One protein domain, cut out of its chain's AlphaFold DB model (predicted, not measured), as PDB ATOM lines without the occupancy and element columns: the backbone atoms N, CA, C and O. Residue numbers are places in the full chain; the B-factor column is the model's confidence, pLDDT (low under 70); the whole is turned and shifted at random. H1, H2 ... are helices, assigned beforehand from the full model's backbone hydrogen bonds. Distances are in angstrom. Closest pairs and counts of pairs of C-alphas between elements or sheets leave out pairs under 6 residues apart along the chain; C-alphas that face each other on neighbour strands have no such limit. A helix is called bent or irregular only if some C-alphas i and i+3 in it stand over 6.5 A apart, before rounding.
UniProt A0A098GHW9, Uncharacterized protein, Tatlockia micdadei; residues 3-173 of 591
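This is residues 3 to 173 of the 591 residues of an uncharacterized protein of Tatlockia micdadei (UniProt A0A098GHW9). Four helices, H1 to H4, stand in an up-and-down bundle, each running against the one before it, and H9 crosses H4 on the side away from H1 and H2. H8 packs steeply on H9 and meets the first part of H4 with its own first residues, while the short helices H5, H6 and H7 lead from the bundle to H8. The class is all helix: 171 residues are printed, with nine named helices in order H1 to H9 and no named strand. The whole is compact and rounded, with a radius of gyration of the C-alphas of 16.1 A and spans of 44 by 38 by 29 A.

Start at H1, residues 3 to 13, and H2, residues 16 to 36: they form a hairpin at a shallow tilt of 22 degrees, closest at the C-alphas of Ile 11 and Gln 19, 5.9 A. H3, residues 44 to 62, touches H1 at Tyr 3 and Met 51, C-alphas 6.7 A apart, and is apart from H2. H3 and H4, residues 72 to 90, form a hairpin at 38 degrees, only just steep, closest at the C-alphas of Met 50 and Tyr 86, 5.3 A. H2 and H4 are the hubs, touching four helices each; they touch each other at Asp 18 and Leu 72, C-alphas 6.3 A apart. Next look at H5, residues 98 to 101, H6, residues 103 to 106, and H7, residues 108 to 111. H6 touches H2 with C-alphas of Phe 104 and Leu 29 at 6.5 A, and H7 touches H2 with those of Leu 111 and Asn 21 at 5.8 A. H8, residues 114 to 128, touches H7 only at the corner, and touches H4 at Glu 115 and Asn 73, C-alphas 6.5 A apart. H9, residues 145 to 164, touches H8 at a steep tilt of 54 degrees, opposite ways, closest at the C-alphas of Ala 149 and Tyr 123, 5.0 A. H9 is about perpendicular to H4, at 87 degrees, with the C-alphas of Glu 158 and Gly 81 4.6 A apart, and touches H5 at Thr 151 and Val 99, 5.2 A between C-alphas. In H3, H4, H8 and H9 every O i to N i+4 pair is within hydrogen-bond range; H2 has 15 of 17, H1 has 3 of 7 beside 5 of 8 O i to N i+3 pairs, and H5, H6 and H7 are too short for such a pair.

Find C-alpha 3 at (-11.276, -35.280, 8.017), where H1 begins. H2 runs 30.2 A and is irregular, with C-alphas 17 and 20 7.5 A apart; H3 and H4 each run 26.4 A, and H8 21.0 A. H9 runs 28.4 A to C-alpha 164 at (-15.433, -20.073, 23.117).

The C-alphas farthest apart, those of Pro 66 and Asn 139, are 49.7 A apart, and the printed part has no cut. Look along residues 129 to 144 for the long link, from H8 to H9. The mean pLDDT of the printed part is 88.6; it is under 70 at residues 39 to 44, 91 to 94 and 138 to 139.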
ATOM      1  N   TYR A   3     -11.329 -36.352   7.024       90.88
ATOM      2  CA  TYR A   3     -11.276 -35.280   8.017       90.88
ATOM      3  C   TYR A   3      -9.911 -34.581   8.081       90.88
ATOM      4  O   TYR A   3      -9.849 -33.392   8.384       90.88
ATOM      5  N   GLU A   4      -8.816 -35.280   7.763       92.19
ATOM      6  CA  GLU A   4      -7.473 -34.688   7.760       92.19
ATOM      7  C   GLU A   4      -7.393 -33.615   6.683       92.19
ATOM      8  O   GLU A   4      -6.937 -32.512   6.955       92.19
ATOM      9  N   LYS A   5      -7.936 -33.893   5.490       91.50
ATOM     10  CA  LYS A   5      -7.951 -32.925   4.388       91.50
ATOM     11  C   LYS A   5      -8.803 -31.702   4.685       91.50
ATOM     12  O   LYS A   5      -8.406 -30.594   4.331       91.50
ATOM     13  N   LEU A   6      -9.938 -31.883   5.357       91.81
ATOM     14  CA  LEU A   6     -10.776 -30.755   5.765       91.81
ATOM     15  C   LEU A   6     -10.077 -29.874   6.802       91.81
ATOM     16  O   LEU A   6     -10.154 -28.653   6.711       91.81
ATOM     17  N   ILE A   7      -9.362 -30.468   7.758       94.88
ATOM     18  CA  ILE A   7      -8.626 -29.710   8.777       94.88
ATOM     19  C   ILE A   7      -7.371 -29.055   8.177       94.88
ATOM     20  O   ILE A   7      -7.082 -27.897   8.476       94.88
ATOM     21  N   GLU A   8      -6.653 -29.747   7.288       94.06
ATOM     22  CA  GLU A   8      -5.493 -29.214   6.560       94.06
ATOM     23  C   GLU A   8      -5.844 -27.978   5.721       94.06
ATOM     24  O   GLU A   8      -5.014 -27.080   5.589       94.06
ATOM     25  N   ALA A   9      -7.075 -27.876   5.205       91.94
ATOM     26  CA  ALA A   9      -7.520 -26.702   4.451       91.94
ATOM     27  C   ALA A   9      -7.412 -25.396   5.268       91.94
ATOM     28  O   ALA A   9      -7.141 -24.328   4.707       91.94
ATOM     29  N   PHE A  10      -7.529 -25.473   6.600       94.81
ATOM     30  CA  PHE A  10      -7.376 -24.323   7.494       94.81
ATOM     31  C   PHE A  10      -5.921 -23.880   7.698       94.81
ATOM     32  O   PHE A  10      -5.707 -22.794   8.235       94.81
ATOM     33  N   ILE A  11      -4.915 -24.636   7.232       95.62
ATOM     34  CA  ILE A  11      -3.509 -24.190   7.273       95.62
ATOM     35  C   ILE A  11      -3.343 -22.868   6.511       95.62
ATOM     36  O   ILE A  11      -2.599 -21.999   6.957       95.62
ATOM     37  N   SER A  12      -4.089 -22.666   5.420       94.06
ATOM     38  CA  SER A  12      -4.107 -21.404   4.659       94.06
ATOM     39  C   SER A  12      -4.487 -20.182   5.513       94.06
ATOM     40  O   SER A  12      -4.035 -19.063   5.265       94.06
ATOM     41  N   LYS A  13      -5.282 -20.386   6.569       95.88
ATOM     42  CA  LYS A  13      -5.696 -19.334   7.504       95.88
ATOM     43  C   LYS A  13      -4.599 -18.968   8.500       95.88
ATOM     44  O   LYS A  13      -4.668 -17.899   9.103       95.88
ATOM     45  N   ILE A  14      -3.594 -19.824   8.670       96.56
ATOM     46  CA  ILE A  14      -2.490 -19.620   9.606       96.56
ATOM     47  C   ILE A  14      -1.436 -18.710   8.980       96.56
ATOM     48  O   ILE A  14      -1.167 -18.801   7.778       96.56
ATOM     49  N   ASN A  15      -0.827 -17.852   9.802       94.94
ATOM     50  CA  ASN A  15       0.316 -17.012   9.437       94.94
ATOM     51  C   ASN A  15       1.326 -17.782   8.576       94.94
ATOM     52  O   ASN A  15       1.790 -18.848   8.976       94.94
ATOM     53  N   VAL A  16       1.723 -17.206   7.436       93.75
ATOM     54  CA  VAL A  16       2.592 -17.858   6.436       93.75
ATOM     55  C   VAL A  16       3.872 -18.436   7.053       93.75
ATOM     56  O   VAL A  16       4.260 -19.557   6.739       93.75
ATOM     57  N   ASN A  17       4.481 -17.712   7.996       93.44
ATOM     58  CA  ASN A  17       5.709 -18.136   8.680       93.44
ATOM     59  C   ASN A  17       5.534 -19.397   9.547       93.44
ATOM     60  O   ASN A  17       6.518 -20.077   9.838       93.44
ATOM     61  N   ASP A  18       4.302 -19.718   9.946       94.50
ATOM     62  CA  ASP A  18       3.984 -20.830  10.839       94.50
ATOM     63  C   ASP A  18       3.305 -22.012  10.125       94.50
ATOM     64  O   ASP A  18       3.117 -23.058  10.745       94.50
ATOM     65  N   GLN A  19       2.958 -21.898   8.838       94.69
ATOM     66  CA  GLN A  19       2.200 -22.931   8.108       94.69
ATOM     67  C   GLN A  19       2.913 -24.292   8.070       94.69
ATOM     68  O   GLN A  19       2.287 -25.333   8.259       94.69
ATOM     69  N   GLU A  20       4.237 -24.299   7.906       94.50
ATOM     70  CA  GLU A  20       5.033 -25.535   7.926       94.50
ATOM     71  C   GLU A  20       5.030 -26.197   9.316       94.50
ATOM     72  O   GLU A  20       4.967 -27.422   9.447       94.50
ATOM     73  N   ASN A  21       5.056 -25.393  10.382       94.44
ATOM     74  CA  ASN A  21       4.936 -25.902  11.747       94.44
ATOM     75  C   ASN A  21       3.507 -26.371  12.047       94.44
ATOM     76  O   ASN A  21       3.337 -27.359  12.757       94.44
ATOM     77  N   ALA A  22       2.493 -25.722  11.466       95.69
ATOM     78  CA  ALA A  22       1.105 -26.159  11.549       95.69
ATOM     79  C   ALA A  22       0.902 -27.536  10.915       95.69
ATOM     80  O   ALA A  22       0.262 -28.393  11.520       95.69
ATOM     81  N   LYS A  23       1.510 -27.782   9.749       95.44
ATOM     82  CA  LYS A  23       1.481 -29.094   9.097       95.44
ATOM     83  C   LYS A  23       2.102 -30.175   9.983       95.44
ATOM     84  O   LYS A  23       1.448 -31.162  10.297       95.44
ATOM     85  N   LYS A  24       3.312 -29.930  10.503       95.50
ATOM     86  CA  LYS A  24       3.982 -30.841  11.455       95.50
ATOM     87  C   LYS A  24       3.168 -31.070  12.727       95.50
ATOM     88  O   LYS A  24       3.222 -32.152  13.311       95.50
ATOM     89  N   PHE A  25       2.453 -30.045  13.189       95.94
ATOM     90  CA  PHE A  25       1.552 -30.156  14.324       95.94
ATOM     91  C   PHE A  25       0.357 -31.059  14.009       95.94
ATOM     92  O   PHE A  25       0.074 -31.939  14.816       95.94
ATOM     93  N   LEU A  26      -0.304 -30.892  12.860       96.06
ATOM     94  CA  LEU A  26      -1.420 -31.749  12.456       96.06
ATOM     95  C   LEU A  26      -0.978 -33.202  12.246       96.06
ATOM     96  O   LEU A  26      -1.633 -34.098  12.772       96.06
ATOM     97  N   ASP A  27       0.167 -33.440  11.599       94.56
ATOM     98  CA  ASP A  27       0.737 -34.788  11.449       94.56
ATOM     99  C   ASP A  27       0.937 -35.459  12.819       94.56
ATOM    100  O   ASP A  27       0.584 -36.621  13.037       94.56
ATOM    101  N   PHE A  28       1.479 -34.705  13.782       94.75
ATOM    102  CA  PHE A  28       1.648 -35.181  15.150       94.75
ATOM    103  C   PHE A  28       0.304 -35.408  15.856       94.75
ATOM    104  O   PHE A  28       0.141 -36.420  16.534       94.75
ATOM    105  N   LEU A  29      -0.653 -34.494  15.698       94.56
ATOM    106  CA  LEU A  29      -1.983 -34.589  16.289       94.56
ATOM    107  C   LEU A  29      -2.710 -35.850  15.809       94.56
ATOM    108  O   LEU A  29      -3.206 -36.604  16.640       94.56
ATOM    109  N   PHE A  30      -2.749 -36.113  14.501       93.06
ATOM    110  CA  PHE A  30      -3.447 -37.279  13.954       93.06
ATOM    111  C   PHE A  30      -2.790 -38.598  14.360       93.06
ATOM    112  O   PHE A  30      -3.496 -39.548  14.699       93.06
ATOM    113  N   ALA A  31      -1.455 -38.643  14.434       91.62
ATOM    114  CA  ALA A  31      -0.751 -39.804  14.972       91.62
ATOM    115  C   ALA A  31      -1.163 -40.095  16.427       91.62
ATOM    116  O   ALA A  31      -1.462 -41.233  16.772       91.62
ATOM    117  N   GLN A  32      -1.239 -39.060  17.270       91.44
ATOM    118  CA  GLN A  32      -1.647 -39.206  18.669       91.44
ATOM    119  C   GLN A  32      -3.146 -39.495  18.832       91.44
ATOM    120  O   GLN A  32      -3.517 -40.247  19.723       91.44
ATOM    121  N   LEU A  33      -4.014 -38.955  17.973       90.00
ATOM    122  CA  LEU A  33      -5.442 -39.296  17.948       90.00
ATOM    123  C   LEU A  33      -5.655 -40.787  17.682       90.00
ATOM    124  O   LEU A  33      -6.436 -41.433  18.380       90.00
ATOM    125  N   LYS A  34      -4.926 -41.331  16.703       87.88
ATOM    126  CA  LYS A  34      -4.992 -42.750  16.356       87.88
ATOM    127  C   LYS A  34      -4.557 -43.649  17.514       87.88
ATOM    128  O   LYS A  34      -5.182 -44.676  17.738       87.88
ATOM    129  N   GLU A  35      -3.512 -43.251  18.236       86.25
ATOM    130  CA  GLU A  35      -3.019 -43.989  19.401       86.25
ATOM    131  C   GLU A  35      -3.946 -43.845  20.612       86.25
ATOM    132  O   GLU A  35      -4.246 -44.826  21.255       86.25
ATOM    133  N   ILE A  36      -4.433 -42.651  20.943       84.12
ATOM    134  CA  ILE A  36      -5.082 -42.414  22.246       84.12
ATOM    135  C   ILE A  36      -6.594 -42.628  22.194       84.12
ATOM    136  O   ILE A  36      -7.200 -43.036  23.181       84.12
ATOM    137  N   VAL A  37      -7.218 -42.250  21.078       81.62
ATOM    138  CA  VAL A  37      -8.678 -42.115  20.977       81.62
ATOM    139  C   VAL A  37      -9.265 -43.196  20.082       81.62
ATOM    140  O   VAL A  37     -10.300 -43.764  20.415       81.62
ATOM    141  N   PHE A  38      -8.599 -43.518  18.973       81.75
ATOM    142  CA  PHE A  38      -9.075 -44.507  17.998       81.75
ATOM    143  C   PHE A  38      -8.409 -45.879  18.174       81.75
ATOM    144  O   PHE A  38      -8.285 -46.635  17.213       81.75
ATOM    145  N   GLU A  39      -7.977 -46.207  19.397       61.66
ATOM    146  CA  GLU A  39      -7.108 -47.352  19.726       61.66
ATOM    147  C   GLU A  39      -7.751 -48.736  19.438       61.66
ATOM    148  O   GLU A  39      -7.113 -49.778  19.578       61.66
ATOM    149  N   SER A  40      -8.992 -48.777  18.933       51.56
ATOM    150  CA  SER A  40      -9.575 -49.952  18.281       51.56
ATOM    151  C   SER A  40     -10.492 -49.543  17.119       51.56
ATOM    152  O   SER A  40     -11.298 -48.626  17.251       51.56
ATOM    153  N   ASN A  41     -10.439 -50.273  15.999       49.22
ATOM    154  CA  ASN A  41     -11.353 -50.119  14.850       49.22
ATOM    155  C   ASN A  41     -12.836 -50.430  15.188       49.22
ATOM    156  O   ASN A  41     -13.651 -50.579  14.280       49.22
ATOM    157  N   ALA A  42     -13.185 -50.610  16.466       44.72
ATOM    158  CA  ALA A  42     -14.484 -51.108  16.904       44.72
ATOM    159  C   ALA A  42     -15.581 -50.028  16.936       44.72
ATOM    160  O   ALA A  42     -16.748 -50.383  16.819       44.72
ATOM    161  N   ASP A  43     -15.227 -48.739  17.026       57.62
ATOM    162  CA  ASP A  43     -16.198 -47.637  17.144       57.62
ATOM    163  C   ASP A  43     -15.978 -46.537  16.090       57.62
ATOM    164  O   ASP A  43     -15.748 -45.362  16.387       57.62
ATOM    165  N   THR A  44     -16.093 -46.918  14.813       68.12
ATOM    166  CA  THR A  44     -16.076 -45.976  13.677       68.12
ATOM    167  C   THR A  44     -17.111 -44.857  13.834       68.12
ATOM    168  O   THR A  44     -16.817 -43.714  13.505       68.12
ATOM    169  N   HIS A  45     -18.286 -45.136  14.410       74.56
ATOM    170  CA  HIS A  45     -19.332 -44.132  14.652       74.56
ATOM    171  C   HIS A  45     -18.862 -42.982  15.548       74.56
ATOM    172  O   HIS A  45     -19.018 -41.820  15.179       74.56
ATOM    173  N   PHE A  46     -18.252 -43.302  16.694       80.50
ATOM    174  CA  PHE A  46     -17.737 -42.299  17.625       80.50
ATOM    175  C   PHE A  46     -16.650 -41.448  16.965       80.50
ATOM    176  O   PHE A  46     -16.654 -40.226  17.099       80.50
ATOM    177  N   GLN A  47     -15.749 -42.076  16.205       84.44
ATOM    178  CA  GLN A  47     -14.720 -41.354  15.460       84.44
ATOM    179  C   GLN A  47     -15.332 -40.345  14.480       84.44
ATOM    180  O   GLN A  47     -14.889 -39.196  14.438       84.44
ATOM    181  N   ILE A  48     -16.352 -40.744  13.718       82.69
ATOM    182  CA  ILE A  48     -17.008 -39.869  12.737       82.69
ATOM    183  C   ILE A  48     -17.718 -38.710  13.442       82.69
ATOM    184  O   ILE A  48     -17.494 -37.557  13.079       82.69
ATOM    185  N   GLU A  49     -18.523 -38.988  14.470       82.94
ATOM    186  CA  GLU A  49     -19.247 -37.962  15.232       82.94
ATOM    187  C   GLU A  49     -18.281 -36.970  15.895       82.94
ATOM    188  O   GLU A  49     -18.439 -35.755  15.762       82.94
ATOM    189  N   MET A  50     -17.219 -37.471  16.531       88.62
ATOM    190  CA  MET A  50     -16.192 -36.633  17.146       88.62
ATOM    191  C   MET A  50     -15.527 -35.717  16.111       88.62
ATOM    192  O   MET A  50     -15.407 -34.510  16.333       88.62
ATOM    193  N   MET A  51     -15.109 -36.266  14.964       91.00
ATOM    194  CA  MET A  51     -14.442 -35.481  13.924       91.00
ATOM    195  C   MET A  51     -15.391 -34.493  13.240       91.00
ATOM    196  O   MET A  51     -14.965 -33.382  12.925       91.00
ATOM    197  N   LEU A  52     -16.670 -34.837  13.067       89.25
ATOM    198  CA  LEU A  52     -17.695 -33.904  12.600       89.25
ATOM    199  C   LEU A  52     -17.864 -32.730  13.564       89.25
ATOM    200  O   LEU A  52     -17.889 -31.590  13.107       89.25
ATOM    201  N   GLY A  53     -17.902 -32.981  14.875       90.31
ATOM    202  CA  GLY A  53     -17.940 -31.931  15.895       90.31
ATOM    203  C   GLY A  53     -16.724 -31.005  15.840       90.31
ATOM    204  O   GLY A  53     -16.867 -29.780  15.846       90.31
ATOM    205  N   VAL A  54     -15.519 -31.570  15.704       94.00
ATOM    206  CA  VAL A  54     -14.282 -30.786  15.542       94.00
ATOM    207  C   VAL A  54     -14.343 -29.925  14.277       94.00
ATOM    208  O   VAL A  54     -14.102 -28.720  14.339       94.00
ATOM    209  N   ILE A  55     -14.684 -30.515  13.130       93.88
ATOM    210  CA  ILE A  55     -14.692 -29.820  11.837       93.88
ATOM    211  C   ILE A  55     -15.770 -28.740  11.797       93.88
ATOM    212  O   ILE A  55     -15.466 -27.612  11.421       93.88
ATOM    213  N   SER A  56     -16.993 -29.054  12.226       91.50
ATOM    214  CA  SER A  56     -18.105 -28.101  12.338       91.50
ATOM    215  C   SER A  56     -17.659 -26.813  13.034       91.50
ATOM    216  O   SER A  56     -17.789 -25.716  12.483       91.50
ATOM    217  N   ASN A  57     -17.033 -26.945  14.206       93.25
ATOM    218  CA  ASN A  57     -16.598 -25.798  14.993       93.25
ATOM    219  C   ASN A  57     -15.407 -25.062  14.376       93.25
ATOM    220  O   ASN A  57     -15.318 -23.838  14.493       93.25
ATOM    221  N   LEU A  58     -14.512 -25.765  13.677       94.25
ATOM    222  CA  LEU A  58     -13.461 -25.114  12.895       94.25
ATOM    223  C   LEU A  58     -14.043 -24.277  11.756       94.25
ATOM    224  O   LEU A  58     -13.612 -23.141  11.567       94.25
ATOM    225  N   PHE A  59     -15.054 -24.779  11.046       92.88
ATOM    226  CA  PHE A  59     -15.737 -24.004  10.011       92.88
ATOM    227  C   PHE A  59     -16.438 -22.780  10.600       92.88
ATOM    228  O   PHE A  59     -16.196 -21.665  10.140       92.88
ATOM    229  N   LEU A  60     -17.224 -22.953  11.664       90.75
ATOM    230  CA  LEU A  60     -17.918 -21.844  12.322       90.75
ATOM    231  C   LEU A  60     -16.951 -20.760  12.820       90.75
ATOM    232  O   LEU A  60     -17.257 -19.570  12.737       90.75
ATOM    233  N   LYS A  61     -15.778 -21.156  13.328       91.50
ATOM    234  CA  LYS A  61     -14.828 -20.223  13.942       91.50
ATOM    235  C   LYS A  61     -13.826 -19.614  12.964       91.50
ATOM    236  O   LYS A  61     -13.475 -18.447  13.120       91.50
ATOM    237  N   LEU A  62     -13.331 -20.389  11.999       93.62
ATOM    238  CA  LEU A  62     -12.142 -20.037  11.213       93.62
ATOM    239  C   LEU A  62     -12.417 -19.855   9.717       93.62
ATOM    240  O   LEU A  62     -11.591 -19.247   9.037       93.62
ATOM    241  N   ASN A  63     -13.544 -20.337   9.175       91.25
ATOM    242  CA  ASN A  63     -13.783 -20.314   7.723       91.25
ATOM    243  C   ASN A  63     -13.745 -18.889   7.143       91.25
ATOM    244  O   ASN A  63     -13.100 -18.636   6.123       91.25
ATOM    245  N   ASN A  64     -14.361 -17.946   7.861       90.88
ATOM    246  CA  ASN A  64     -14.463 -16.540   7.465       90.88
ATOM    247  C   ASN A  64     -13.233 -15.698   7.847       90.88
ATOM    248  O   ASN A  64     -13.178 -14.515   7.512       90.88
ATOM    249  N   ALA A  65     -12.248 -16.271   8.546       92.62
ATOM    250  CA  ALA A  65     -11.010 -15.558   8.836       92.62
ATOM    251  C   ALA A  65     -10.230 -15.311   7.528       92.62
ATOM    252  O   ALA A  65     -10.181 -16.206   6.673       92.62
ATOM    253  N   PRO A  66      -9.602 -14.136   7.338       94.00
ATOM    254  CA  PRO A  66      -8.724 -13.921   6.194       94.00
ATOM    255  C   PRO A  66      -7.512 -14.863   6.243       94.00
ATOM    256  O   PRO A  66      -7.074 -15.290   7.315       94.00
ATOM    257  N   GLU A  67      -6.966 -15.194   5.075       93.75
ATOM    258  CA  GLU A  67      -5.755 -16.015   4.981       93.75
ATOM    259  C   GLU A  67      -4.587 -15.378   5.737       93.75
ATOM    260  O   GLU A  67      -4.432 -14.156   5.757       93.75
ATOM    261  N   GLY A  68      -3.768 -16.212   6.379       93.88
ATOM    262  CA  GLY A  68      -2.589 -15.741   7.099       93.88
ATOM    263  C   GLY A  68      -2.857 -14.871   8.331       93.88
ATOM    264  O   GLY A  68      -1.963 -14.119   8.701       93.88
ATOM    265  N   THR A  69      -4.046 -14.926   8.945       95.00
ATOM    266  CA  THR A  69      -4.388 -14.092  10.123       95.00
ATOM    267  C   THR A  69      -4.422 -14.850  11.447       95.00
ATOM    268  O   THR A  69      -4.384 -14.237  12.516       95.00
ATOM    269  N   ILE A  70      -4.500 -16.179  11.406       96.62
ATOM    270  CA  ILE A  70      -4.615 -17.020  12.595       96.62
ATOM    271  C   ILE A  70      -3.216 -17.403  13.081       96.62
ATOM    272  O   ILE A  70      -2.355 -17.820  12.307       96.62
ATOM    273  N   THR A  71      -2.972 -17.300  14.387       95.88
ATOM    274  CA  THR A  71      -1.708 -17.765  14.969       95.88
ATOM    275  C   THR A  71      -1.716 -19.283  15.146       95.88
ATOM    276  O   THR A  71      -2.745 -19.886  15.466       95.88
ATOM    277  N   LEU A  72      -0.548 -19.915  15.017       95.56
ATOM    278  CA  LEU A  72      -0.410 -21.354  15.259       95.56
ATOM    279  C   LEU A  72      -0.811 -21.751  16.690       95.56
ATOM    280  O   LEU A  72      -1.476 -22.767  16.877       95.56
ATOM    281  N   ASN A  73      -0.463 -20.942  17.700       94.94
ATOM    282  CA  ASN A  73      -0.860 -21.200  19.089       94.94
ATOM    283  C   ASN A  73      -2.385 -21.221  19.250       94.94
ATOM    284  O   ASN A  73      -2.902 -22.115  19.919       94.94
ATOM    285  N   TYR A  74      -3.101 -20.276  18.629       95.88
ATOM    286  CA  TYR A  74      -4.561 -20.245  18.670       95.88
ATOM    287  C   TYR A  74      -5.155 -21.488  18.005       95.88
ATOM    288  O   TYR A  74      -5.934 -22.207  18.628       95.88
ATOM    289  N   PHE A  75      -4.730 -21.781  16.772       96.75
ATOM    290  CA  PHE A  75      -5.203 -22.932  16.003       96.75
ATOM    291  C   PHE A  75      -4.977 -24.258  16.744       96.75
ATOM    292  O   PHE A  75      -5.911 -25.037  16.931       96.75
ATOM    293  N   ALA A  76      -3.758 -24.486  17.241       96.12
ATOM    294  CA  ALA A  76      -3.406 -25.712  17.949       96.12
ATOM    295  C   ALA A  76      -4.165 -25.864  19.273       96.12
ATOM    296  O   ALA A  76      -4.682 -26.942  19.561       96.12
ATOM    297  N   LYS A  77      -4.277 -24.790  20.070       95.50
ATOM    298  CA  LYS A  77      -5.070 -24.798  21.309       95.50
ATOM    299  C   LYS A  77      -6.533 -25.116  21.030       95.50
ATOM    300  O   LYS A  77      -7.123 -25.909  21.759       95.50
ATOM    301  N   PHE A  78      -7.101 -24.508  19.991       97.06
ATOM    302  CA  PHE A  78      -8.506 -24.679  19.650       97.06
ATOM    303  C   PHE A  78      -8.800 -26.114  19.219       97.06
ATOM    304  O   PHE A  78      -9.677 -26.746  19.797       97.06
ATOM    305  N   ILE A  79      -7.998 -26.682  18.312       96.56
ATOM    306  CA  ILE A  79      -8.171 -28.075  17.878       96.56
ATOM    307  C   ILE A  79      -7.964 -29.062  19.028       96.56
ATOM    308  O   ILE A  79      -8.788 -29.956  19.201       96.56
ATOM    309  N   ILE A  80      -6.907 -28.903  19.838       95.88
ATOM    310  CA  ILE A  80      -6.677 -29.784  20.997       95.88
ATOM    311  C   ILE A  80      -7.877 -29.727  21.944       95.88
ATOM    312  O   ILE A  80      -8.343 -30.767  22.400       95.88
ATOM    313  N   GLY A  81      -8.397 -28.533  22.238       96.00
ATOM    314  CA  GLY A  81      -9.554 -28.395  23.115       96.00
ATOM    315  C   GLY A  81     -10.822 -29.015  22.529       96.00
ATOM    316  O   GLY A  81     -11.513 -29.720  23.256       96.00
ATOM    317  N   LEU A  82     -11.092 -28.837  21.230       96.31
ATOM    318  CA  LEU A  82     -12.218 -29.490  20.552       96.31
ATOM    319  C   LEU A  82     -12.106 -31.017  20.620       96.31
ATOM    320  O   LEU A  82     -13.070 -31.677  20.994       96.31
ATOM    321  N   VAL A  83     -10.925 -31.574  20.329       94.38
ATOM    322  CA  VAL A  83     -10.661 -33.017  20.444       94.38
ATOM    323  C   VAL A  83     -10.937 -33.513  21.861       94.38
ATOM    324  O   VAL A  83     -11.629 -34.508  22.029       94.38
ATOM    325  N   VAL A  84     -10.441 -32.815  22.887       93.00
ATOM    326  CA  VAL A  84     -10.658 -33.199  24.291       93.00
ATOM    327  C   VAL A  84     -12.146 -33.178  24.644       93.00
ATOM    328  O   VAL A  84     -12.630 -34.122  25.263       93.00
ATOM    329  N   ILE A  85     -12.866 -32.123  24.253       92.94
ATOM    330  CA  ILE A  85     -14.296 -31.963  24.548       92.94
ATOM    331  C   ILE A  85     -15.103 -33.073  23.878       92.94
ATOM    332  O   ILE A  85     -15.837 -33.783  24.560       92.94
ATOM    333  N   TYR A  86     -14.947 -33.256  22.566       90.88
ATOM    334  CA  TYR A  86     -15.735 -34.238  21.826       90.88
ATOM    335  C   TYR A  86     -15.347 -35.676  22.168       90.88
ATOM    336  O   TYR A  86     -16.228 -36.529  22.221       90.88
ATOM    337  N   ALA A  87     -14.080 -35.950  22.491       88.94
ATOM    338  CA  ALA A  87     -13.687 -37.276  22.948       88.94
ATOM    339  C   ALA A  87     -14.334 -37.635  24.295       88.94
ATOM    340  O   ALA A  87     -14.815 -38.749  24.471       88.94
ATOM    341  N   LYS A  88     -14.393 -36.678  25.231       87.44
ATOM    342  CA  LYS A  88     -15.053 -36.856  26.534       87.44
ATOM    343  C   LYS A  88     -16.574 -36.900  26.452       87.44
ATOM    344  O   LYS A  88     -17.200 -37.537  27.288       87.44
ATOM    345  N   HIS A  89     -17.159 -36.163  25.513       83.00
ATOM    346  CA  HIS A  89     -18.607 -36.059  25.385       83.00
ATOM    347  C   HIS A  89     -19.209 -37.215  24.583       83.00
ATOM    348  O   HIS A  89     -20.300 -37.665  24.906       83.00
ATOM    349  N   GLY A  90     -18.513 -37.679  23.540       70.00
ATOM    350  CA  GLY A  90     -19.077 -38.600  22.554       70.00
ATOM    351  C   GLY A  90     -18.915 -40.090  22.861       70.00
ATOM    352  O   GLY A  90     -19.564 -40.892  22.199       70.00
ATOM    353  N   ASN A  91     -18.063 -40.494  23.812       66.88
ATOM    354  CA  ASN A  91     -17.835 -41.915  24.084       66.88
ATOM    355  C   ASN A  91     -18.526 -42.367  25.376       66.88
ATOM    356  O   ASN A  91     -17.983 -42.208  26.465       66.88
ATOM    357  N   GLU A  92     -19.706 -42.978  25.251       61.66
ATOM    358  CA  GLU A  92     -20.433 -43.564  26.389       61.66
ATOM    359  C   GLU A  92     -19.693 -44.756  27.030       61.66
ATOM    360  O   GLU A  92     -19.941 -45.090  28.188       61.66
ATOM    361  N   ASN A  93     -18.771 -45.389  26.293       56.81
ATOM    362  CA  ASN A  93     -18.085 -46.622  26.684       56.81
ATOM    363  C   ASN A  93     -16.644 -46.404  27.179       56.81
ATOM    364  O   ASN A  93     -16.029 -47.345  27.688       56.81
ATOM    365  N   ALA A  94     -16.089 -45.196  27.036       64.62
ATOM    366  CA  ALA A  94     -14.718 -44.885  27.422       64.62
ATOM    367  C   ALA A  94     -14.640 -43.607  28.263       64.62
ATOM    368  O   ALA A  94     -14.875 -42.497  27.788       64.62
ATOM    369  N   ASP A  95     -14.195 -43.764  29.510       72.25
ATOM    370  CA  ASP A  95     -13.917 -42.641  30.399       72.25
ATOM    371  C   ASP A  95     -12.608 -41.945  29.989       72.25
ATOM    372  O   ASP A  95     -11.509 -42.274  30.457       72.25
ATOM    373  N   PHE A  96     -12.701 -40.949  29.105       83.25
ATOM    374  CA  PHE A  96     -11.560 -40.106  28.759       83.25
ATOM    375  C   PHE A  96     -11.269 -39.076  29.859       83.25
ATOM    376  O   PHE A  96     -12.010 -38.125  30.096       83.25
ATOM    377  N   TRP A  97     -10.112 -39.205  30.503       85.56
ATOM    378  CA  TRP A  97      -9.624 -38.233  31.479       85.56
ATOM    379  C   TRP A  97      -8.595 -37.302  30.843       85.56
ATOM    380  O   TRP A  97      -7.843 -37.691  29.954       85.56
ATOM    381  N   SER A  98      -8.466 -36.077  31.357       88.62
ATOM    382  CA  SER A  98      -7.498 -35.092  30.844       88.62
ATOM    383  C   SER A  98      -6.043 -35.580  30.835       88.62
ATOM    384  O   SER A  98      -5.234 -35.099  30.047       88.62
ATOM    385  N   VAL A  99      -5.703 -36.545  31.699       88.38
ATOM    386  CA  VAL A  99      -4.376 -37.180  31.737       88.38
ATOM    387  C   VAL A  99      -4.083 -38.001  30.474       88.38
ATOM    388  O   VAL A  99      -2.930 -38.074  30.061       88.38
ATOM    389  N   HIS A 100      -5.107 -38.560  29.818       88.88
ATOM    390  CA  HIS A 100      -4.952 -39.335  28.581       88.88
ATOM    391  C   HIS A 100      -4.498 -38.456  27.409       88.88
ATOM    392  O   HIS A 100      -3.834 -38.929  26.500       88.88
ATOM    393  N   PHE A 101      -4.768 -37.150  27.472       91.19
ATOM    394  CA  PHE A 101      -4.440 -36.186  26.422       91.19
ATOM    395  C   PHE A 101      -3.092 -35.475  26.622       91.19
ATOM    396  O   PHE A 101      -2.713 -34.626  25.815       91.19
ATOM    397  N   ILE A 102      -2.326 -35.835  27.664       91.94
ATOM    398  CA  ILE A 102      -0.949 -35.350  27.865       91.94
ATOM    399  C   ILE A 102      -0.063 -35.516  26.618       91.94
ATOM    400  O   ILE A 102       0.720 -34.594  26.352       91.94
ATOM    401  N   PRO A 103      -0.133 -36.623  25.847       92.81
ATOM    402  CA  PRO A 103       0.770 -36.811  24.720       92.81
ATOM    403  C   PRO A 103       0.686 -35.704  23.659       92.81
ATOM    404  O   PRO A 103       1.728 -35.304  23.133       92.81
ATOM    405  N   PHE A 104      -0.483 -35.076  23.462       90.88
ATOM    406  CA  PHE A 104      -0.637 -33.908  22.579       90.88
ATOM    407  C   PHE A 104       0.249 -32.713  22.972       90.88
ATOM    408  O   PHE A 104       0.571 -31.868  22.137       90.88
ATOM    409  N   LEU A 105       0.701 -32.641  24.227       91.62
ATOM    410  CA  LEU A 105       1.534 -31.552  24.738       91.62
ATOM    411  C   LEU A 105       3.041 -31.857  24.724       91.62
ATOM    412  O   LEU A 105       3.841 -30.932  24.900       91.62
ATOM    413  N   ILE A 106       3.465 -33.111  24.514       85.75
ATOM    414  CA  ILE A 106       4.871 -33.542  24.687       85.75
ATOM    415  C   ILE A 106       5.824 -32.833  23.713       85.75
ATOM    416  O   ILE A 106       6.952 -32.494  24.083       85.75
ATOM    417  N   LYS A 107       5.380 -32.563  22.480       84.31
ATOM    418  CA  LYS A 107       6.189 -31.891  21.448       84.31
ATOM    419  C   LYS A 107       5.863 -30.408  21.263       84.31
ATOM    420  O   LYS A 107       6.455 -29.787  20.386       84.31
ATOM    421  N   SER A 108       5.012 -29.823  22.111       83.56
ATOM    422  CA  SER A 108       4.542 -28.428  22.002       83.56
ATOM    423  C   SER A 108       5.663 -27.425  21.701       83.56
ATOM    424  O   SER A 108       5.630 -26.753  20.675       83.56
ATOM    425  N   LYS A 109       6.727 -27.405  22.512       85.12
ATOM    426  CA  LYS A 109       7.880 -26.511  22.301       85.12
ATOM    427  C   LYS A 109       8.598 -26.737  20.963       85.12
ATOM    428  O   LYS A 109       9.000 -25.773  20.322       85.12
ATOM    429  N   LYS A 110       8.778 -27.995  20.544       87.19
ATOM    430  CA  LYS A 110       9.464 -28.342  19.281       87.19
ATOM    431  C   LYS A 110       8.634 -27.971  18.049       87.19
ATOM    432  O   LYS A 110       9.207 -27.761  16.990       87.19
ATOM    433  N   LEU A 111       7.315 -27.896  18.204       87.25
ATOM    434  CA  LEU A 111       6.358 -27.539  17.160       87.25
ATOM    435  C   LEU A 111       6.040 -26.033  17.129       87.25
ATOM    436  O   LEU A 111       5.131 -25.624  16.421       87.25
ATOM    437  N   GLY A 112       6.750 -25.203  17.904       85.12
ATOM    438  CA  GLY A 112       6.512 -23.756  17.948       85.12
ATOM    439  C   GLY A 112       5.306 -23.325  18.794       85.12
ATOM    440  O   GLY A 112       4.921 -22.162  18.756       85.12
ATOM    441  N   LEU A 113       4.728 -24.222  19.603       90.88
ATOM    442  CA  LEU A 113       3.591 -23.930  20.487       90.88
ATOM    443  C   LEU A 113       4.067 -23.317  21.815       90.88
ATOM    444  O   LEU A 113       3.965 -23.927  22.888       90.88
ATOM    445  N   THR A 114       4.666 -22.129  21.727       90.19
ATOM    446  CA  THR A 114       5.317 -21.428  22.846       90.19
ATOM    447  C   THR A 114       4.367 -21.163  24.007       90.19
ATOM    448  O   THR A 114       4.711 -21.482  25.142       90.19
ATOM    449  N   GLU A 115       3.143 -20.704  23.742       91.75
ATOM    450  CA  GLU A 115       2.182 -20.364  24.796       91.75
ATOM    451  C   GLU A 115       1.756 -21.593  25.615       91.75
ATOM    452  O   GLU A 115       1.569 -21.508  26.829       91.75
ATOM    453  N   LEU A 116       1.610 -22.757  24.969       92.00
ATOM    454  CA  LEU A 116       1.331 -24.015  25.671       92.00
ATOM    455  C   LEU A 116       2.532 -24.446  26.523       92.00
ATOM    456  O   LEU A 116       2.360 -24.848  27.674       92.00
ATOM    457  N   SER A 117       3.751 -24.326  25.991       92.25
ATOM    458  CA  SER A 117       4.980 -24.656  26.726       92.25
ATOM    459  C   SER A 117       5.199 -23.749  27.945       92.25
ATOM    460  O   SER A 117       5.669 -24.212  28.989       92.25
ATOM    461  N   GLU A 118       4.887 -22.462  27.820       93.88
ATOM    462  CA  GLU A 118       4.966 -21.480  28.903       93.88
ATOM    463  C   GLU A 118       3.924 -21.765  29.985       93.88
ATOM    464  O   GLU A 118       4.262 -21.775  31.171       93.88
ATOM    465  N   LEU A 119       2.688 -22.095  29.597       94.12
ATOM    466  CA  LEU A 119       1.628 -22.452  30.539       94.12
ATOM    467  C   LEU A 119       1.968 -23.715  31.347       94.12
ATOM    468  O   LEU A 119       1.784 -23.728  32.566       94.12
ATOM    469  N   ILE A 120       2.540 -24.740  30.703       95.12
ATOM    470  CA  ILE A 120       3.028 -25.949  31.390       95.12
ATOM    471  C   ILE A 120       4.103 -25.577  32.414       95.12
ATOM    472  O   ILE A 120       4.048 -26.025  33.557       95.12
ATOM    473  N   THR A 121       5.059 -24.731  32.024       95.19
ATOM    474  CA  THR A 121       6.175 -24.322  32.890       95.19
ATOM    475  C   THR A 121       5.678 -23.510  34.091       95.19
ATOM    476  O   THR A 121       6.104 -23.749  35.219       95.19
ATOM    477  N   SER A 122       4.726 -22.603  33.867       96.19
ATOM    478  CA  SER A 122       4.047 -21.826  34.910       96.19
ATOM    479  C   SER A 122       3.336 -22.726  35.928       96.19
ATOM    480  O   SER A 122       3.546 -22.595  37.139       96.19
ATOM    481  N   TYR A 123       2.548 -23.705  35.467       96.44
ATOM    482  CA  TYR A 123       1.887 -24.651  36.369       96.44
ATOM    483  C   TYR A 123       2.862 -25.573  37.096       96.44
ATOM    484  O   TYR A 123       2.660 -25.835  38.281       96.44
ATOM    485  N   GLU A 124       3.925 -26.029  36.436       95.88
ATOM    486  CA  GLU A 124       4.969 -26.844  37.062       95.88
ATOM    487  C   GLU A 124       5.642 -26.077  38.209       95.88
ATOM    488  O   GLU A 124       5.715 -26.586  39.328       95.88
ATOM    489  N   GLN A 125       6.027 -24.816  37.986       95.94
ATOM    490  CA  GLN A 125       6.593 -23.951  39.027       95.94
ATOM    491  C   GLN A 125       5.613 -23.709  40.183       95.94
ATOM    492  O   GLN A 125       6.009 -23.752  41.348       95.94
ATOM    493  N   ALA A 126       4.328 -23.486  39.888       95.06
ATOM    494  CA  ALA A 126       3.306 -23.281  40.911       95.06
ATOM    495  C   ALA A 126       3.070 -24.533  41.774       95.06
ATOM    496  O   ALA A 126       2.856 -24.405  42.981       95.06
ATOM    497  N   LEU A 127       3.127 -25.728  41.176       94.44
ATOM    498  CA  LEU A 127       3.017 -27.005  41.885       94.44
ATOM    499  C   LEU A 127       4.250 -27.275  42.757       94.44
ATOM    500  O   LEU A 127       4.102 -27.615  43.927       94.44
ATOM    501  N   VAL A 128       5.457 -27.064  42.215       93.69
ATOM    502  CA  VAL A 128       6.723 -27.225  42.955       93.69
ATOM    503  C   VAL A 128       6.786 -26.274  44.150       93.69
ATOM    504  O   VAL A 128       7.200 -26.670  45.235       93.69
ATOM    505  N   ALA A 129       6.325 -25.033  43.980       93.62
ATOM    506  CA  ALA A 129       6.273 -24.037  45.047       93.62
ATOM    507  C   ALA A 129       5.102 -24.233  46.035       93.62
ATOM    508  O   ALA A 129       4.936 -23.415  46.937       93.62
ATOM    509  N   GLY A 130       4.244 -25.244  45.843       90.19
ATOM    510  CA  GLY A 130       3.060 -25.484  46.680       90.19
ATOM    511  C   GLY A 130       1.955 -24.424  46.561       90.19
ATOM    512  O   GLY A 130       0.994 -24.449  47.322       90.19
ATOM    513  N   LYS A 131       2.054 -23.497  45.596       92.38
ATOM    514  CA  LYS A 131       1.042 -22.457  45.325       92.38
ATOM    515  C   LYS A 131      -0.215 -23.017  44.660       92.38
ATOM    516  O   LYS A 131      -1.251 -22.357  44.627       92.38
ATOM    517  N   ARG A 132      -0.122 -24.222  44.099       90.50
ATOM    518  CA  ARG A 132      -1.239 -24.978  43.538       90.50
ATOM    519  C   ARG A 132      -1.142 -26.426  44.005       90.50
ATOM    520  O   ARG A 132      -0.047 -26.960  44.138       90.50
ATOM    521  N   VAL A 133      -2.293 -27.059  44.217       85.62
ATOM    522  CA  VAL A 133      -2.395 -28.475  44.584       85.62
ATOM    523  C   VAL A 133      -3.137 -29.215  43.478       85.62
ATOM    524  O   VAL A 133      -4.203 -28.780  43.045       85.62
ATOM    525  N   PHE A 134      -2.568 -30.326  43.012       85.62
ATOM    526  CA  PHE A 134      -3.246 -31.255  42.116       85.62
ATOM    527  C   PHE A 134      -3.968 -32.316  42.949       85.62
ATOM    528  O   PHE A 134      -3.349 -32.990  43.777       85.62
ATOM    529  N   VAL A 135      -5.278 -32.449  42.749       83.50
ATOM    530  CA  VAL A 135      -6.096 -33.421  43.479       83.50
ATOM    531  C   VAL A 135      -6.125 -34.729  42.699       83.50
ATOM    532  O   VAL A 135      -6.468 -34.754  41.520       83.50
ATOM    533  N   PHE A 136      -5.758 -35.816  43.369       77.06
ATOM    534  CA  PHE A 136      -5.763 -37.164  42.810       77.06
ATOM    535  C   PHE A 136      -7.070 -37.876  43.158       77.06
ATOM    536  O   PHE A 136      -7.578 -37.732  44.272       77.06
ATOM    537  N   ALA A 137      -7.584 -38.691  42.236       72.50
ATOM    538  CA  ALA A 137      -8.659 -39.623  42.551       72.50
ATOM    539  C   ALA A 137      -8.194 -40.611  43.636       72.50
ATOM    540  O   ALA A 137      -7.010 -40.969  43.711       72.50
ATOM    541  N   LYS A 138      -9.120 -41.063  44.486       63.19
ATOM    542  CA  LYS A 138      -8.823 -42.016  45.565       63.19
ATOM    543  C   LYS A 138      -8.166 -43.268  44.955       63.19
ATOM    544  O   LYS A 138      -8.703 -43.831  44.011       63.19
ATOM    545  N   ASN A 139      -7.003 -43.673  45.474       65.06
ATOM    546  CA  ASN A 139      -6.192 -44.815  45.005       65.06
ATOM    547  C   ASN A 139      -5.433 -44.644  43.666       65.06
ATOM    548  O   ASN A 139      -4.896 -45.622  43.152       65.06
ATOM    549  N   SER A 140      -5.319 -43.431  43.112       72.62
ATOM    550  CA  SER A 140      -4.500 -43.193  41.907       72.62
ATOM    551  C   SER A 140      -3.020 -42.922  42.231       72.62
ATOM    552  O   SER A 140      -2.682 -42.325  43.258       72.62
ATOM    553  N   LYS A 141      -2.107 -43.382  41.360       77.88
ATOM    554  CA  LYS A 141      -0.663 -43.123  41.501       77.88
ATOM    555  C   LYS A 141      -0.385 -41.623  41.384       77.88
ATOM    556  O   LYS A 141      -0.886 -40.960  40.478       77.88
ATOM    557  N   ARG A 142       0.472 -41.094  42.265       81.81
ATOM    558  CA  ARG A 142       0.953 -39.711  42.145       81.81
ATOM    559  C   ARG A 142       1.763 -39.553  40.859       81.81
ATOM    560  O   ARG A 142       2.746 -40.257  40.651       81.81
ATOM    561  N   LEU A 143       1.352 -38.602  40.030       85.00
ATOM    562  CA  LEU A 143       2.060 -38.220  38.812       85.00
ATOM    563  C   LEU A 143       3.234 -37.282  39.144       85.00
ATOM    564  O   LEU A 143       3.133 -36.516  40.105       85.00
ATOM    565  N   PRO A 144       4.322 -37.268  38.355       91.69
ATOM    566  CA  PRO A 144       5.347 -36.228  38.445       91.69
ATOM    567  C   PRO A 144       4.756 -34.822  38.254       91.69
ATOM    568  O   PRO A 144       3.773 -34.664  37.529       91.69
ATOM    569  N   PHE A 145       5.368 -33.787  38.845       92.81
ATOM    570  CA  PHE A 145       4.862 -32.406  38.746       92.81
ATOM    571  C   PHE A 145       4.669 -31.934  37.303       92.81
ATOM    572  O   PHE A 145       3.661 -31.302  37.003       92.81
ATOM    573  N   ARG A 146       5.569 -32.312  36.390       93.00
ATOM    574  CA  ARG A 146       5.426 -32.006  34.964       93.00
ATOM    575  C   ARG A 146       4.166 -32.613  34.345       93.00
ATOM    576  O   ARG A 146       3.442 -31.922  33.639       93.00
ATOM    577  N   ALA A 147       3.869 -33.876  34.651       91.12
ATOM    578  CA  ALA A 147       2.664 -34.546  34.166       91.12
ATOM    579  C   ALA A 147       1.394 -33.931  34.777       91.12
ATOM    580  O   ALA A 147       0.417 -33.709  34.071       91.12
ATOM    581  N   GLN A 148       1.424 -33.556  36.061       93.44
ATOM    582  CA  GLN A 148       0.334 -32.795  36.687       93.44
ATOM    583  C   GLN A 148       0.118 -31.438  35.992       93.44
ATOM    584  O   GLN A 148      -1.017 -31.065  35.700       93.44
ATOM    585  N   ALA A 149       1.197 -30.707  35.691       94.69
ATOM    586  CA  ALA A 149       1.144 -29.428  34.985       94.69
ATOM    587  C   ALA A 149       0.579 -29.568  33.563       94.69
ATOM    588  O   ALA A 149      -0.205 -28.725  33.126       94.69
ATOM    589  N   GLN A 150       0.917 -30.651  32.860       94.69
ATOM    590  CA  GLN A 150       0.338 -30.983  31.556       94.69
ATOM    591  C   GLN A 150      -1.164 -31.272  31.663       94.69
ATOM    592  O   GLN A 150      -1.937 -30.684  30.912       94.69
ATOM    593  N   THR A 151      -1.611 -32.065  32.644       93.50
ATOM    594  CA  THR A 151      -3.048 -32.293  32.885       93.50
ATOM    595  C   THR A 151      -3.791 -30.988  33.185       93.50
ATOM    596  O   THR A 151      -4.865 -30.740  32.644       93.50
ATOM    597  N   LEU A 152      -3.212 -30.111  34.014       94.44
ATOM    598  CA  LEU A 152      -3.786 -28.791  34.298       94.44
ATOM    599  C   LEU A 152      -3.836 -27.894  33.057       94.44
ATOM    600  O   LEU A 152      -4.755 -27.089  32.923       94.44
ATOM    601  N   THR A 153      -2.861 -28.033  32.161       95.88
ATOM    602  CA  THR A 153      -2.839 -27.329  30.876       95.88
ATOM    603  C   THR A 153      -3.971 -27.815  29.978       95.88
ATOM    604  O   THR A 153      -4.704 -26.978  29.461       95.88
ATOM    605  N   ILE A 154      -4.191 -29.131  29.865       96.06
ATOM    606  CA  ILE A 154      -5.344 -29.691  29.139       96.06
ATOM    607  C   ILE A 154      -6.662 -29.171  29.722       96.06
ATOM    608  O   ILE A 154      -7.481 -28.657  28.969       96.06
ATOM    609  N   ASN A 155      -6.837 -29.193  31.048       94.31
ATOM    610  CA  ASN A 155      -8.046 -28.658  31.692       94.31
ATOM    611  C   ASN A 155      -8.262 -27.169  31.386       94.31
ATOM    612  O   ASN A 155      -9.394 -26.714  31.232       94.31
ATOM    613  N   ALA A 156      -7.181 -26.385  31.339       95.62
ATOM    614  CA  ALA A 156      -7.257 -24.967  31.015       95.62
ATOM    615  C   ALA A 156      -7.644 -24.743  29.545       95.62
ATOM    616  O   ALA A 156      -8.468 -23.874  29.271       95.62
ATOM    617  N   VAL A 157      -7.087 -25.537  28.625       96.75
ATOM    618  CA  VAL A 157      -7.425 -25.506  27.194       96.75
ATOM    619  C   VAL A 157      -8.876 -25.927  26.970       96.75
ATOM    620  O   VAL A 157      -9.612 -25.206  26.310       96.75
ATOM    621  N   GLU A 158      -9.313 -27.033  27.569       95.19
ATOM    622  CA  GLU A 158     -10.698 -27.515  27.530       95.19
ATOM    623  C   GLU A 158     -11.673 -26.449  28.037       95.19
ATOM    624  O   GLU A 158     -12.622 -26.093  27.344       95.19
ATOM    625  N   LYS A 159     -11.408 -25.868  29.214       95.56
ATOM    626  CA  LYS A 159     -12.245 -24.800  29.774       95.56
ATOM    627  C   LYS A 159     -12.300 -23.577  28.860       95.56
ATOM    628  O   LYS A 159     -13.357 -22.963  28.730       95.56
ATOM    629  N   TRP A 160     -11.168 -23.205  28.264       96.69
ATOM    630  CA  TRP A 160     -11.105 -22.089  27.330       96.69
ATOM    631  C   TRP A 160     -11.941 -22.371  26.075       96.69
ATOM    632  O   TRP A 160     -12.802 -21.561  25.743       96.69
ATOM    633  N   VAL A 161     -11.790 -23.536  25.440       96.44
ATOM    634  CA  VAL A 161     -12.599 -23.888  24.263       96.44
ATOM    635  C   VAL A 161     -14.082 -23.987  24.613       96.44
ATOM    636  O   VAL A 161     -14.891 -23.411  23.900       96.44
ATOM    637  N   LEU A 162     -14.463 -24.591  25.744       94.31
ATOM    638  CA  LEU A 162     -15.863 -24.592  26.193       94.31
ATOM    639  C   LEU A 162     -16.430 -23.172  26.316       94.31
ATOM    640  O   LEU A 162     -17.572 -22.935  25.933       94.31
ATOM    641  N   SER A 163     -15.637 -22.213  26.804       94.62
ATOM    642  CA  SER A 163     -16.070 -20.813  26.857       94.62
ATOM    643  C   SER A 163     -16.204 -20.174  25.470       94.62
ATOM    644  O   SER A 163     -17.158 -19.432  25.246       94.62
ATOM    645  N   GLU A 164     -15.320 -20.507  24.520       92.50
ATOM    646  CA  GLU A 164     -15.433 -20.073  23.117       92.50
ATOM    647  C   GLU A 164     -16.693 -20.638  22.446       92.50
ATOM    648  O   GLU A 164     -17.332 -19.940  21.659       92.50
ATOM    649  N   LEU A 165     -17.070 -21.871  22.800       89.56
ATOM    650  CA  LEU A 165     -18.292 -22.545  22.358       89.56
ATOM    651  C   LEU A 165     -19.545 -22.101  23.124       89.56
ATOM    652  O   LEU A 165     -20.631 -22.604  22.867       89.56
ATOM    653  N   LYS A 166     -19.416 -21.197  24.106       91.44
ATOM    654  CA  LYS A 166     -20.507 -20.823  25.028       91.44
ATOM    655  C   LYS A 166     -21.164 -22.035  25.705       91.44
ATOM    656  O   LYS A 166     -22.339 -21.984  26.054       91.44
ATOM    657  N   TYR A 167     -20.385 -23.093  25.927       86.88
ATOM    658  CA  TYR A 167     -20.819 -24.373  26.488       86.88
ATOM    659  C   TYR A 167     -21.852 -25.132  25.635       86.88
ATOM    660  O   TYR A 167     -22.489 -26.057  26.137       86.88
ATOM    661  N   GLU A 168     -21.995 -24.789  24.353       84.69
ATOM    662  CA  GLU A 168     -22.804 -25.530  23.386       84.69
ATOM    663  C   GLU A 168     -21.920 -26.565  22.671       84.69
ATOM    664  O   GLU A 168     -20.949 -26.214  22.008       84.69
ATOM    665  N   ILE A 169     -22.215 -27.856  22.863       82.75
ATOM    666  CA  ILE A 169     -21.401 -28.977  22.346       82.75
ATOM    667  C   ILE A 169     -22.120 -29.695  21.186       82.75
ATOM    668  O   ILE A 169     -21.581 -30.627  20.591       82.75
ATOM    669  N   SER A 170     -23.325 -29.253  20.810       81.12
ATOM    670  CA  SER A 170     -24.056 -29.830  19.680       81.12
ATOM    671  C   SER A 170     -23.249 -29.727  18.383       81.12
ATOM    672  O   SER A 170     -22.545 -28.751  18.117       81.12
ATOM    673  N   ILE A 171     -23.338 -30.774  17.566       82.12
ATOM    674  CA  ILE A 171     -22.703 -30.806  16.252       82.12
ATOM    675  C   ILE A 171     -23.627 -30.069  15.283       82.12
ATOM    676  O   ILE A 171     -24.602 -30.626  14.789       82.12
ATOM    677  N   ASN A 172     -23.313 -28.804  15.014       80.12
ATOM    678  CA  ASN A 172     -24.060 -27.973  14.072       80.12
ATOM    679  C   ASN A 172     -23.323 -27.963  12.732       80.12
ATOM    680  O   ASN A 172     -22.227 -27.417  12.669       80.12
ATOM    681  N   ILE A 173     -23.864 -28.544  11.659       81.31
ATOM    682  CA  ILE A 173     -23.135 -28.615  10.381       81.31
ATOM    683  C   ILE A 173     -23.369 -27.347   9.544       81.31
ATOM    684  O   ILE A 173     -24.466 -27.170   9.007       81.31
TER     685      ILE A 173